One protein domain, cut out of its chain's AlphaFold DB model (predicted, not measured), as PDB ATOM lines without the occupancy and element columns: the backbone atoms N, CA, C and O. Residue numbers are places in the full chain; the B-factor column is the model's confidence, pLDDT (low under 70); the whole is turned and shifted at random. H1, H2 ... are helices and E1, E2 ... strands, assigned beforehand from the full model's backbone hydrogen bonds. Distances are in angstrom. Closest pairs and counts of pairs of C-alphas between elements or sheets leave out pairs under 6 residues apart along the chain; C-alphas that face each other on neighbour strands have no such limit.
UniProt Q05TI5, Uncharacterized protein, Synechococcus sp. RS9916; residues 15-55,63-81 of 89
ATOM      1  N   VAL A  15      84.123 -12.502 -17.483       89.38
ATOM      2  CA  VAL A  15      85.225 -13.363 -17.919       89.38
ATOM      3  C   VAL A  15      85.982 -13.908 -16.714       89.38
ATOM      4  O   VAL A  15      86.698 -13.172 -16.040       89.38
ATOM      5  N   GLU A  16      85.896 -15.215 -16.482       86.75
ATOM      6  CA  GLU A  16      86.839 -15.917 -15.605       86.75
ATOM      7  C   GLU A  16      88.092 -16.264 -16.422       86.75
ATOM      8  O   GLU A  16      88.041 -17.063 -17.361       86.75
ATOM      9  N   VAL A  17      89.238 -15.678 -16.071       87.94
ATOM     10  CA  VAL A  17      90.507 -15.894 -16.782       87.94
ATOM     11  C   VAL A  17      91.310 -17.009 -16.120       87.94
ATOM     12  O   VAL A  17      91.544 -16.998 -14.911       87.94
ATOM     13  N   LYS A  18      91.788 -17.975 -16.911       85.25
ATOM     14  CA  LYS A  18      92.568 -19.107 -16.403       85.25
ATOM     15  C   LYS A  18      93.765 -19.431 -17.292       85.25
ATOM     16  O   LYS A  18      93.623 -19.867 -18.433       85.25
ATOM     17  N   ALA A  19      94.958 -19.289 -16.723       85.31
ATOM     18  CA  ALA A  19      96.213 -19.620 -17.384       85.31
ATOM     19  C   ALA A  19      96.471 -21.139 -17.406       85.31
ATOM     20  O   ALA A  19      96.229 -21.824 -16.407       85.31
ATOM     21  N   ARG A  20      96.963 -21.692 -18.525       74.94
ATOM     22  CA  ARG A  20      97.238 -23.138 -18.665       74.94
ATOM     23  C   ARG A  20      98.503 -23.434 -19.476       74.94
ATOM     24  O   ARG A  20      98.709 -22.883 -20.551       74.94
ATOM     25  N   ARG A  21      99.310 -24.388 -18.984       70.56
ATOM     26  CA  ARG A  21     100.439 -25.007 -19.721       70.56
ATOM     27  C   ARG A  21     100.066 -26.330 -20.412       70.56
ATOM     28  O   ARG A  21     100.645 -26.649 -21.440       70.56
ATOM     29  N   ARG A  22      99.095 -27.090 -19.876       65.00
ATOM     30  CA  ARG A  22      98.613 -28.381 -20.417       65.00
ATOM     31  C   ARG A  22      97.118 -28.602 -20.151       65.00
ATOM     32  O   ARG A  22      96.568 -27.981 -19.237       65.00
ATOM     33  N   CYS A  23      96.482 -29.489 -20.923       62.16
ATOM     34  CA  CYS A  23      95.100 -29.934 -20.700       62.16
ATOM     35  C   CYS A  23      94.974 -30.583 -19.313       62.16
ATOM     36  O   CYS A  23      95.803 -31.414 -18.945       62.16
ATOM     37  N   GLY A  24      93.968 -30.184 -18.533       64.06
ATOM     38  CA  GLY A  24      93.695 -30.734 -17.204       64.06
ATOM     39  C   GLY A  24      92.428 -31.586 -17.181       64.06
ATOM     40  O   GLY A  24      91.570 -31.460 -18.052       64.06
ATOM     41  N   ARG A  25      92.302 -32.414 -16.139       60.34
ATOM     42  CA  ARG A  25      91.189 -33.353 -15.892       60.34
ATOM     43  C   ARG A  25      89.828 -32.669 -15.638       60.34
ATOM     44  O   ARG A  25      88.820 -33.345 -15.523       60.34
ATOM     45  N   ASP A  26      89.799 -31.337 -15.577       62.94
ATOM     46  CA  ASP A  26      88.633 -30.485 -15.289       62.94
ATOM     47  C   ASP A  26      87.901 -29.985 -16.556       62.94
ATOM     48  O   ASP A  26      87.246 -28.938 -16.522       62.94
ATOM     49  N   GLY A  27      88.072 -30.662 -17.697       61.22
ATOM     50  CA  GLY A  27      87.404 -30.284 -18.947       61.22
ATOM     51  C   GLY A  27      87.735 -28.857 -19.378       61.22
ATOM     52  O   GLY A  27      86.844 -28.083 -19.709       61.22
ATOM     53  N   TRP A  28      89.018 -28.488 -19.329       62.75
ATOM     54  CA  TRP A  28      89.500 -27.145 -19.665       62.75
ATOM     55  C   TRP A  28      89.099 -26.042 -18.678       62.75
ATOM     56  O   TRP A  28      89.271 -24.873 -18.974       62.75
ATOM     57  N   GLY A  29      88.671 -26.367 -17.459       60.00
ATOM     58  CA  GLY A  29      88.261 -25.377 -16.455       60.00
ATOM     59  C   GLY A  29      86.760 -25.110 -16.422       60.00
ATOM     60  O   GLY A  29      86.314 -24.397 -15.528       60.00
ATOM     61  N   VAL A  30      85.984 -25.742 -17.306       63.56
ATOM     62  CA  VAL A  30      84.516 -25.761 -17.225       63.56
ATOM     63  C   VAL A  30      84.076 -26.449 -15.930       63.56
ATOM     64  O   VAL A  30      83.283 -25.891 -15.178       63.56
ATOM     65  N   ALA A  31      84.697 -27.579 -15.570       61.78
ATOM     66  CA  ALA A  31      84.420 -28.259 -14.300       61.78
ATOM     67  C   ALA A  31      85.009 -27.533 -13.070       61.78
ATOM     68  O   ALA A  31      84.680 -27.867 -11.935       61.78
ATOM     69  N   ALA A  32      85.870 -26.524 -13.268       59.41
ATOM     70  CA  ALA A  32      86.388 -25.684 -12.185       59.41
ATOM     71  C   ALA A  32      85.411 -24.560 -11.784       59.41
ATOM     72  O   ALA A  32      85.651 -23.864 -10.791       59.41
ATOM     73  N   CYS A  33      84.319 -24.384 -12.537       65.81
ATOM     74  CA  CYS A  33      83.196 -23.524 -12.186       65.81
ATOM     75  C   CYS A  33      82.148 -24.322 -11.397       65.81
ATOM     76  O   CYS A  33      81.035 -24.566 -11.851       65.81
ATOM     77  N   ASN A  34      82.543 -24.799 -10.216       71.44
ATOM     78  CA  ASN A  34      81.633 -25.511  -9.323       71.44
ATOM     79  C   ASN A  34      80.532 -24.578  -8.776       71.44
ATOM     80  O   ASN A  34      80.628 -23.352  -8.871       71.44
ATOM     81  N   ALA A  35      79.499 -25.157  -8.158       73.06
ATOM     82  CA  ALA A  35      78.344 -24.413  -7.648       73.06
ATOM     83  C   ALA A  35      78.724 -23.251  -6.707       73.06
ATOM     84  O   ALA A  35      78.169 -22.160  -6.814       73.06
ATOM     85  N   GLY A  36      79.724 -23.442  -5.837       81.12
ATOM     86  CA  GLY A  36      80.192 -22.391  -4.928       81.12
ATOM     87  C   GLY A  36      80.838 -21.210  -5.660       81.12
ATOM     88  O   GLY A  36      80.600 -20.051  -5.314       81.12
ATOM     89  N   LYS A  37      81.624 -21.479  -6.710       80.69
ATOM     90  CA  LYS A  37      82.189 -20.422  -7.554       80.69
ATOM     91  C   LYS A  37      81.093 -19.688  -8.328       80.69
ATOM     92  O   LYS A  37      81.106 -18.459  -8.353       80.69
ATOM     93  N   LEU A  38      80.128 -20.417  -8.889       80.94
ATOM     94  CA  LEU A  38      78.982 -19.827  -9.585       80.94
ATOM     95  C   LEU A  38      78.172 -18.909  -8.666       80.94
ATOM     96  O   LEU A  38      77.854 -17.793  -9.059       80.94
ATOM     97  N   GLN A  39      77.919 -19.311  -7.419       84.56
ATOM     98  CA  GLN A  39      77.188 -18.481  -6.463       84.56
ATOM     99  C   GLN A  39      77.938 -17.185  -6.117       84.56
ATOM    100  O   GLN A  39      77.336 -16.114  -6.026       84.56
ATOM    101  N   ARG A  40      79.264 -17.252  -5.945       87.81
ATOM    102  CA  ARG A  40      80.095 -16.061  -5.708       87.81
ATOM    103  C   ARG A  40      80.086 -15.119  -6.910       87.81
ATOM    104  O   ARG A  40      79.951 -13.912  -6.724       87.81
ATOM    105  N   LEU A  41      80.190 -15.667  -8.119       85.81
ATOM    106  CA  LEU A  41      80.100 -14.895  -9.356       85.81
ATOM    107  C   LEU A  41      78.716 -14.260  -9.512       85.81
ATOM    108  O   LEU A  41      78.640 -13.080  -9.825       85.81
ATOM    109  N   ALA A  42      77.638 -14.984  -9.209       84.94
ATOM    110  CA  ALA A  42      76.277 -14.453  -9.240       84.94
ATOM    111  C   ALA A  42      76.107 -13.235  -8.325       84.94
ATOM    112  O   ALA A  42      75.581 -12.209  -8.749       84.94
ATOM    113  N   ARG A  43      76.630 -13.308  -7.094       89.94
ATOM    114  CA  ARG A  43      76.619 -12.172  -6.160       89.94
ATOM    115  C   ARG A  43      77.434 -10.991  -6.685       89.94
ATOM    116  O   ARG A  43      76.952  -9.866  -6.651       89.94
ATOM    117  N   ALA A  44      78.633 -11.242  -7.211       90.69
ATOM    118  CA  ALA A  44      79.469 -10.191  -7.786       90.69
ATOM    119  C   ALA A  44      78.792  -9.511  -8.990       90.69
ATOM    120  O   ALA A  44      78.785  -8.284  -9.075       90.69
ATOM    121  N   MET A  45      78.168 -10.295  -9.876       89.00
ATOM    122  CA  MET A  45      77.394  -9.788 -11.012       89.00
ATOM    123  C   MET A  45      76.208  -8.938 -10.548       89.00
ATOM    124  O   MET A  45      75.996  -7.853 -11.083       89.00
ATOM    125  N   ALA A  46      75.472  -9.379  -9.522       89.06
ATOM    126  CA  ALA A  46      74.360  -8.617  -8.956       89.06
ATOM    127  C   ALA A  46      74.819  -7.263  -8.387       89.06
ATOM    128  O   ALA A  46      74.248  -6.228  -8.733       89.06
ATOM    129  N   CYS A  47      75.894  -7.247  -7.589       93.56
ATOM    130  CA  CYS A  47      76.469  -6.008  -7.060       93.56
ATOM    131  C   CYS A  47      76.938  -5.070  -8.179       93.56
ATOM    132  O   CYS A  47      76.655  -3.873  -8.145       93.56
ATOM    133  N   TRP A  48      77.619  -5.606  -9.196       92.88
ATOM    134  CA  TRP A  48      78.079  -4.810 -10.332       92.88
ATOM    135  C   TRP A  48      76.904  -4.205 -11.111       92.88
ATOM    136  O   TRP A  48      76.947  -3.034 -11.476       92.88
ATOM    137  N   ARG A  49      75.826  -4.968 -11.320       89.44
ATOM    138  CA  ARG A  49      74.626  -4.519 -12.040       89.44
ATOM    139  C   ARG A  49      73.870  -3.430 -11.281       89.44
ATOM    140  O   ARG A  49      73.420  -2.472 -11.901       89.44
ATOM    141  N   MET A  50      73.796  -3.520  -9.952       91.94
ATOM    142  CA  MET A  50      73.257  -2.441  -9.115       91.94
ATOM    143  C   MET A  50      74.062  -1.143  -9.250       91.94
ATOM    144  O   MET A  50      73.481  -0.063  -9.283       91.94
ATOM    145  N   ALA A  51      75.388  -1.246  -9.366       94.50
ATOM    146  CA  ALA A  51      76.264  -0.095  -9.575       94.50
ATOM    147  C   ALA A  51      76.230   0.456 -11.016       94.50
ATOM    148  O   ALA A  51      76.693   1.569 -11.251       94.50
ATOM    149  N   ASN A  52      75.663  -0.288 -11.977       91.38
ATOM    150  CA  ASN A  52      75.598   0.088 -13.393       91.38
ATOM    151  C   ASN A  52      74.162  -0.013 -13.954       91.38
ATOM    152  O   ASN A  52      73.896  -0.835 -14.832       91.38
ATOM    153  N   PRO A  53      73.210   0.834 -13.509       89.06
ATOM    154  CA  PRO A  53      71.800   0.717 -13.906       89.06
ATOM    155  C   PRO A  53      71.549   0.866 -15.414       89.06
ATOM    156  O   PRO A  53      70.565   0.349 -15.939       89.06
ATOM    157  N   TRP A  54      72.453   1.540 -16.131       87.62
ATOM    158  CA  TRP A  54      72.389   1.720 -17.583       87.62
ATOM    159  C   TRP A  54      72.517   0.400 -18.366       87.62
ATOM    160  O   TRP A  54      72.142   0.348 -19.533       87.62
ATOM    161  N   THR A  55      72.972  -0.686 -17.728       86.56
ATOM    162  CA  THR A  55      73.060  -2.026 -18.331       86.56
ATOM    163  C   THR A  55      71.839  -2.900 -18.044       86.56
ATOM    164  O   THR A  55      71.900  -4.114 -18.230       86.56
ATOM    165  N   VAL A  63      81.763 -16.408 -19.268       86.44
ATOM    166  CA  VAL A  63      82.698 -17.087 -20.166       86.44
ATOM    167  C   VAL A  63      84.001 -17.388 -19.437       86.44
ATOM    168  O   VAL A  63      84.481 -16.605 -18.620       86.44
ATOM    169  N   VAL A  64      84.601 -18.533 -19.746       85.81
ATOM    170  CA  VAL A  64      85.945 -18.880 -19.288       85.81
ATOM    171  C   VAL A  64      86.932 -18.583 -20.410       85.81
ATOM    172  O   VAL A  64      86.823 -19.141 -21.504       85.81
ATOM    173  N   ALA A  65      87.911 -17.727 -20.131       89.56
ATOM    174  CA  ALA A  65      89.026 -17.441 -21.023       89.56
ATOM    175  C   ALA A  65      90.237 -18.287 -20.630       89.56
ATOM    176  O   ALA A  65      90.835 -18.108 -19.565       89.56
ATOM    177  N   LEU A  66      90.624 -19.211 -21.501       86.81
ATOM    178  CA  LEU A  66      91.793 -20.053 -21.306       86.81
ATOM    179  C   LEU A  66      92.984 -19.457 -22.013       86.81
ATOM    180  O   LEU A  66      93.083 -19.486 -23.240       86.81
ATOM    181  N   VAL A  67      93.894 -18.942 -21.201       88.88
ATOM    182  CA  VAL A  67      95.088 -18.258 -21.665       88.88
ATOM    183  C   VAL A  67      96.231 -19.269 -21.722       88.88
ATOM    184  O   VAL A  67      96.599 -19.839 -20.686       88.88
ATOM    185  N   PRO A  68      96.795 -19.546 -22.907       87.69
ATOM    186  CA  PRO A  68      97.966 -20.398 -23.008       87.69
ATOM    187  C   PRO A  68      99.175 -19.690 -22.399       87.69
ATOM    188  O   PRO A  68      99.388 -18.497 -22.595       87.69
ATOM    189  N   LEU A  69      99.959 -20.441 -21.633       87.12
ATOM    190  CA  LEU A  69     101.209 -19.957 -21.057       87.12
ATOM    191  C   LEU A  69     102.401 -20.315 -21.953       87.12
ATOM    192  O   LEU A  69     102.395 -21.395 -22.554       87.12
ATOM    193  N   PRO A  70     103.461 -19.483 -21.982       85.94
ATOM    194  CA  PRO A  70     104.695 -19.802 -22.693       85.94
ATOM    195  C   PRO A  70     105.228 -21.210 -22.356       85.94
ATOM    196  O   PRO A  70     105.112 -21.644 -21.203       85.94
ATOM    197  N   PRO A  71     105.804 -21.936 -23.337       89.06
ATOM    198  CA  PRO A  71     106.088 -21.513 -24.719       89.06
ATOM    199  C   PRO A  71     104.887 -21.612 -25.679       89.06
ATOM    200  O   PRO A  71     105.022 -21.329 -26.866       89.06
ATOM    201  N   ASN A  72     103.709 -22.022 -25.200       82.50
ATOM    202  CA  ASN A  72     102.526 -22.180 -26.037       82.50
ATOM    203  C   ASN A  72     101.986 -20.807 -26.480       82.50
ATOM    204  O   ASN A  72     101.612 -19.990 -25.644       82.50
ATOM    205  N   ARG A  73     101.933 -20.574 -27.798       85.12
ATOM    206  CA  ARG A  73     101.451 -19.329 -28.428       85.12
ATOM    207  C   ARG A  73     100.085 -19.477 -29.103       85.12
ATOM    208  O   ARG A  73      99.737 -18.679 -29.968       85.12
ATOM    209  N   LYS A  74      99.330 -20.529 -28.776       87.38
ATOM    210  CA  LYS A  74      97.975 -20.699 -29.315       87.38
ATOM    211  C   LYS A  74      97.093 -19.490 -28.945       87.38
ATOM    212  O   LYS A  74      97.400 -18.779 -27.991       87.38
ATOM    213  N   PRO A  75      95.992 -19.244 -29.664       90.12
ATOM    214  CA  PRO A  75      95.031 -18.222 -29.266       90.12
ATOM    215  C   PRO A  75      94.393 -18.520 -27.903       90.12
ATOM    216  O   PRO A  75      94.303 -19.681 -27.484       90.12
ATOM    217  N   VAL A  76      93.898 -17.473 -27.234       89.50
ATOM    218  CA  VAL A  76      93.013 -17.623 -26.070       89.50
ATOM    219  C   VAL A  76      91.776 -18.400 -26.502       89.50
ATOM    220  O   VAL A  76      91.126 -18.053 -27.489       89.50
ATOM    221  N   ARG A  77      91.441 -19.453 -25.758       87.69
ATOM    222  CA  ARG A  77      90.219 -20.220 -25.998       87.69
ATOM    223  C   ARG A  77      89.109 -19.700 -25.096       87.69
ATOM    224  O   ARG A  77      89.242 -19.740 -23.877       87.69
ATOM    225  N   TRP A  78      88.011 -19.271 -25.702       87.62
ATOM    226  CA  TRP A  78      86.822 -18.776 -25.015       87.62
ATOM    227  C   TRP A  78      85.785 -19.891 -24.920       87.62
ATOM    228  O   TRP A  78      85.463 -20.518 -25.928       87.62
ATOM    229  N   ILE A  79      85.294 -20.173 -23.716       84.75
ATOM    230  CA  ILE A  79      84.316 -21.236 -23.474       84.75
ATOM    231  C   ILE A  79      83.110 -20.649 -22.730       84.75
ATOM    232  O   ILE A  79      83.273 -20.222 -21.585       84.75
ATOM    233  N   PRO A  80      81.913 -20.625 -23.339       84.25
ATOM    234  CA  PRO A  80      80.689 -20.229 -22.649       84.25
ATOM    235  C   PRO A  80      80.347 -21.192 -21.507       84.25
ATOM    236  O   PRO A  80      80.444 -22.410 -21.666       84.25
ATOM    237  N   VAL A  81      79.919 -20.655 -20.362       78.88
ATOM    238  CA  VAL A  81      79.421 -21.454 -19.232       78.88
ATOM    239  C   VAL A  81      77.897 -21.520 -19.329       78.88
ATOM    240  O   VAL A  81      77.188 -20.726 -18.720       78.88
TER     241      VAL A  81
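Overview. This is residues 15 to 55 and 63 to 81 of the 89 residues of an uncharacterized protein of Synechococcus sp. RS9916 (UniProt Q05TI5). This is a small three-stranded sheet, E1, E2 and E3, with a single helix, H1, off the sheet; residues 42 to 55, mostly in H1, stick out from the body. The printed part has 60 residues, in the order E1, H1, E2, E3; the sheet, E1 E2 E3, is mixed, and so is the class, helices and strands. The whole is loose, radius of gyration of the C-alphas 14.0 A, spanning 42 by 24 by 15 A.

Along the chain. Find E1, residues 15 to 20, beginning at C-alpha 15 (85.225, -13.363, -17.919). E2 is residues 63 to 68, 15.9 A; E3, residues 77 to 80, ends at C-alpha 80 (80.689, -20.229, -22.649). H1, residues 35 to 51, runs 24.5 A.

Arrangement. Start at inner strand E2: E1 is parallel at 26 degrees, with N 18 and O 65 2.8 A apart. E3 is antiparallel at 164 degrees, a hairpin with E2, with N 64 and O 79 2.8 A apart. H1 is apart from E3; in H1 every O i to N i+4 pair is within hydrogen-bond range.

Size, cuts and confidence. Residues 56 to 62 are not printed; C-alphas 55 and 63 are 18.0 A apart across the cut. The E1 to H1 link is long, and residues 22 to 33 have pLDDT under 70.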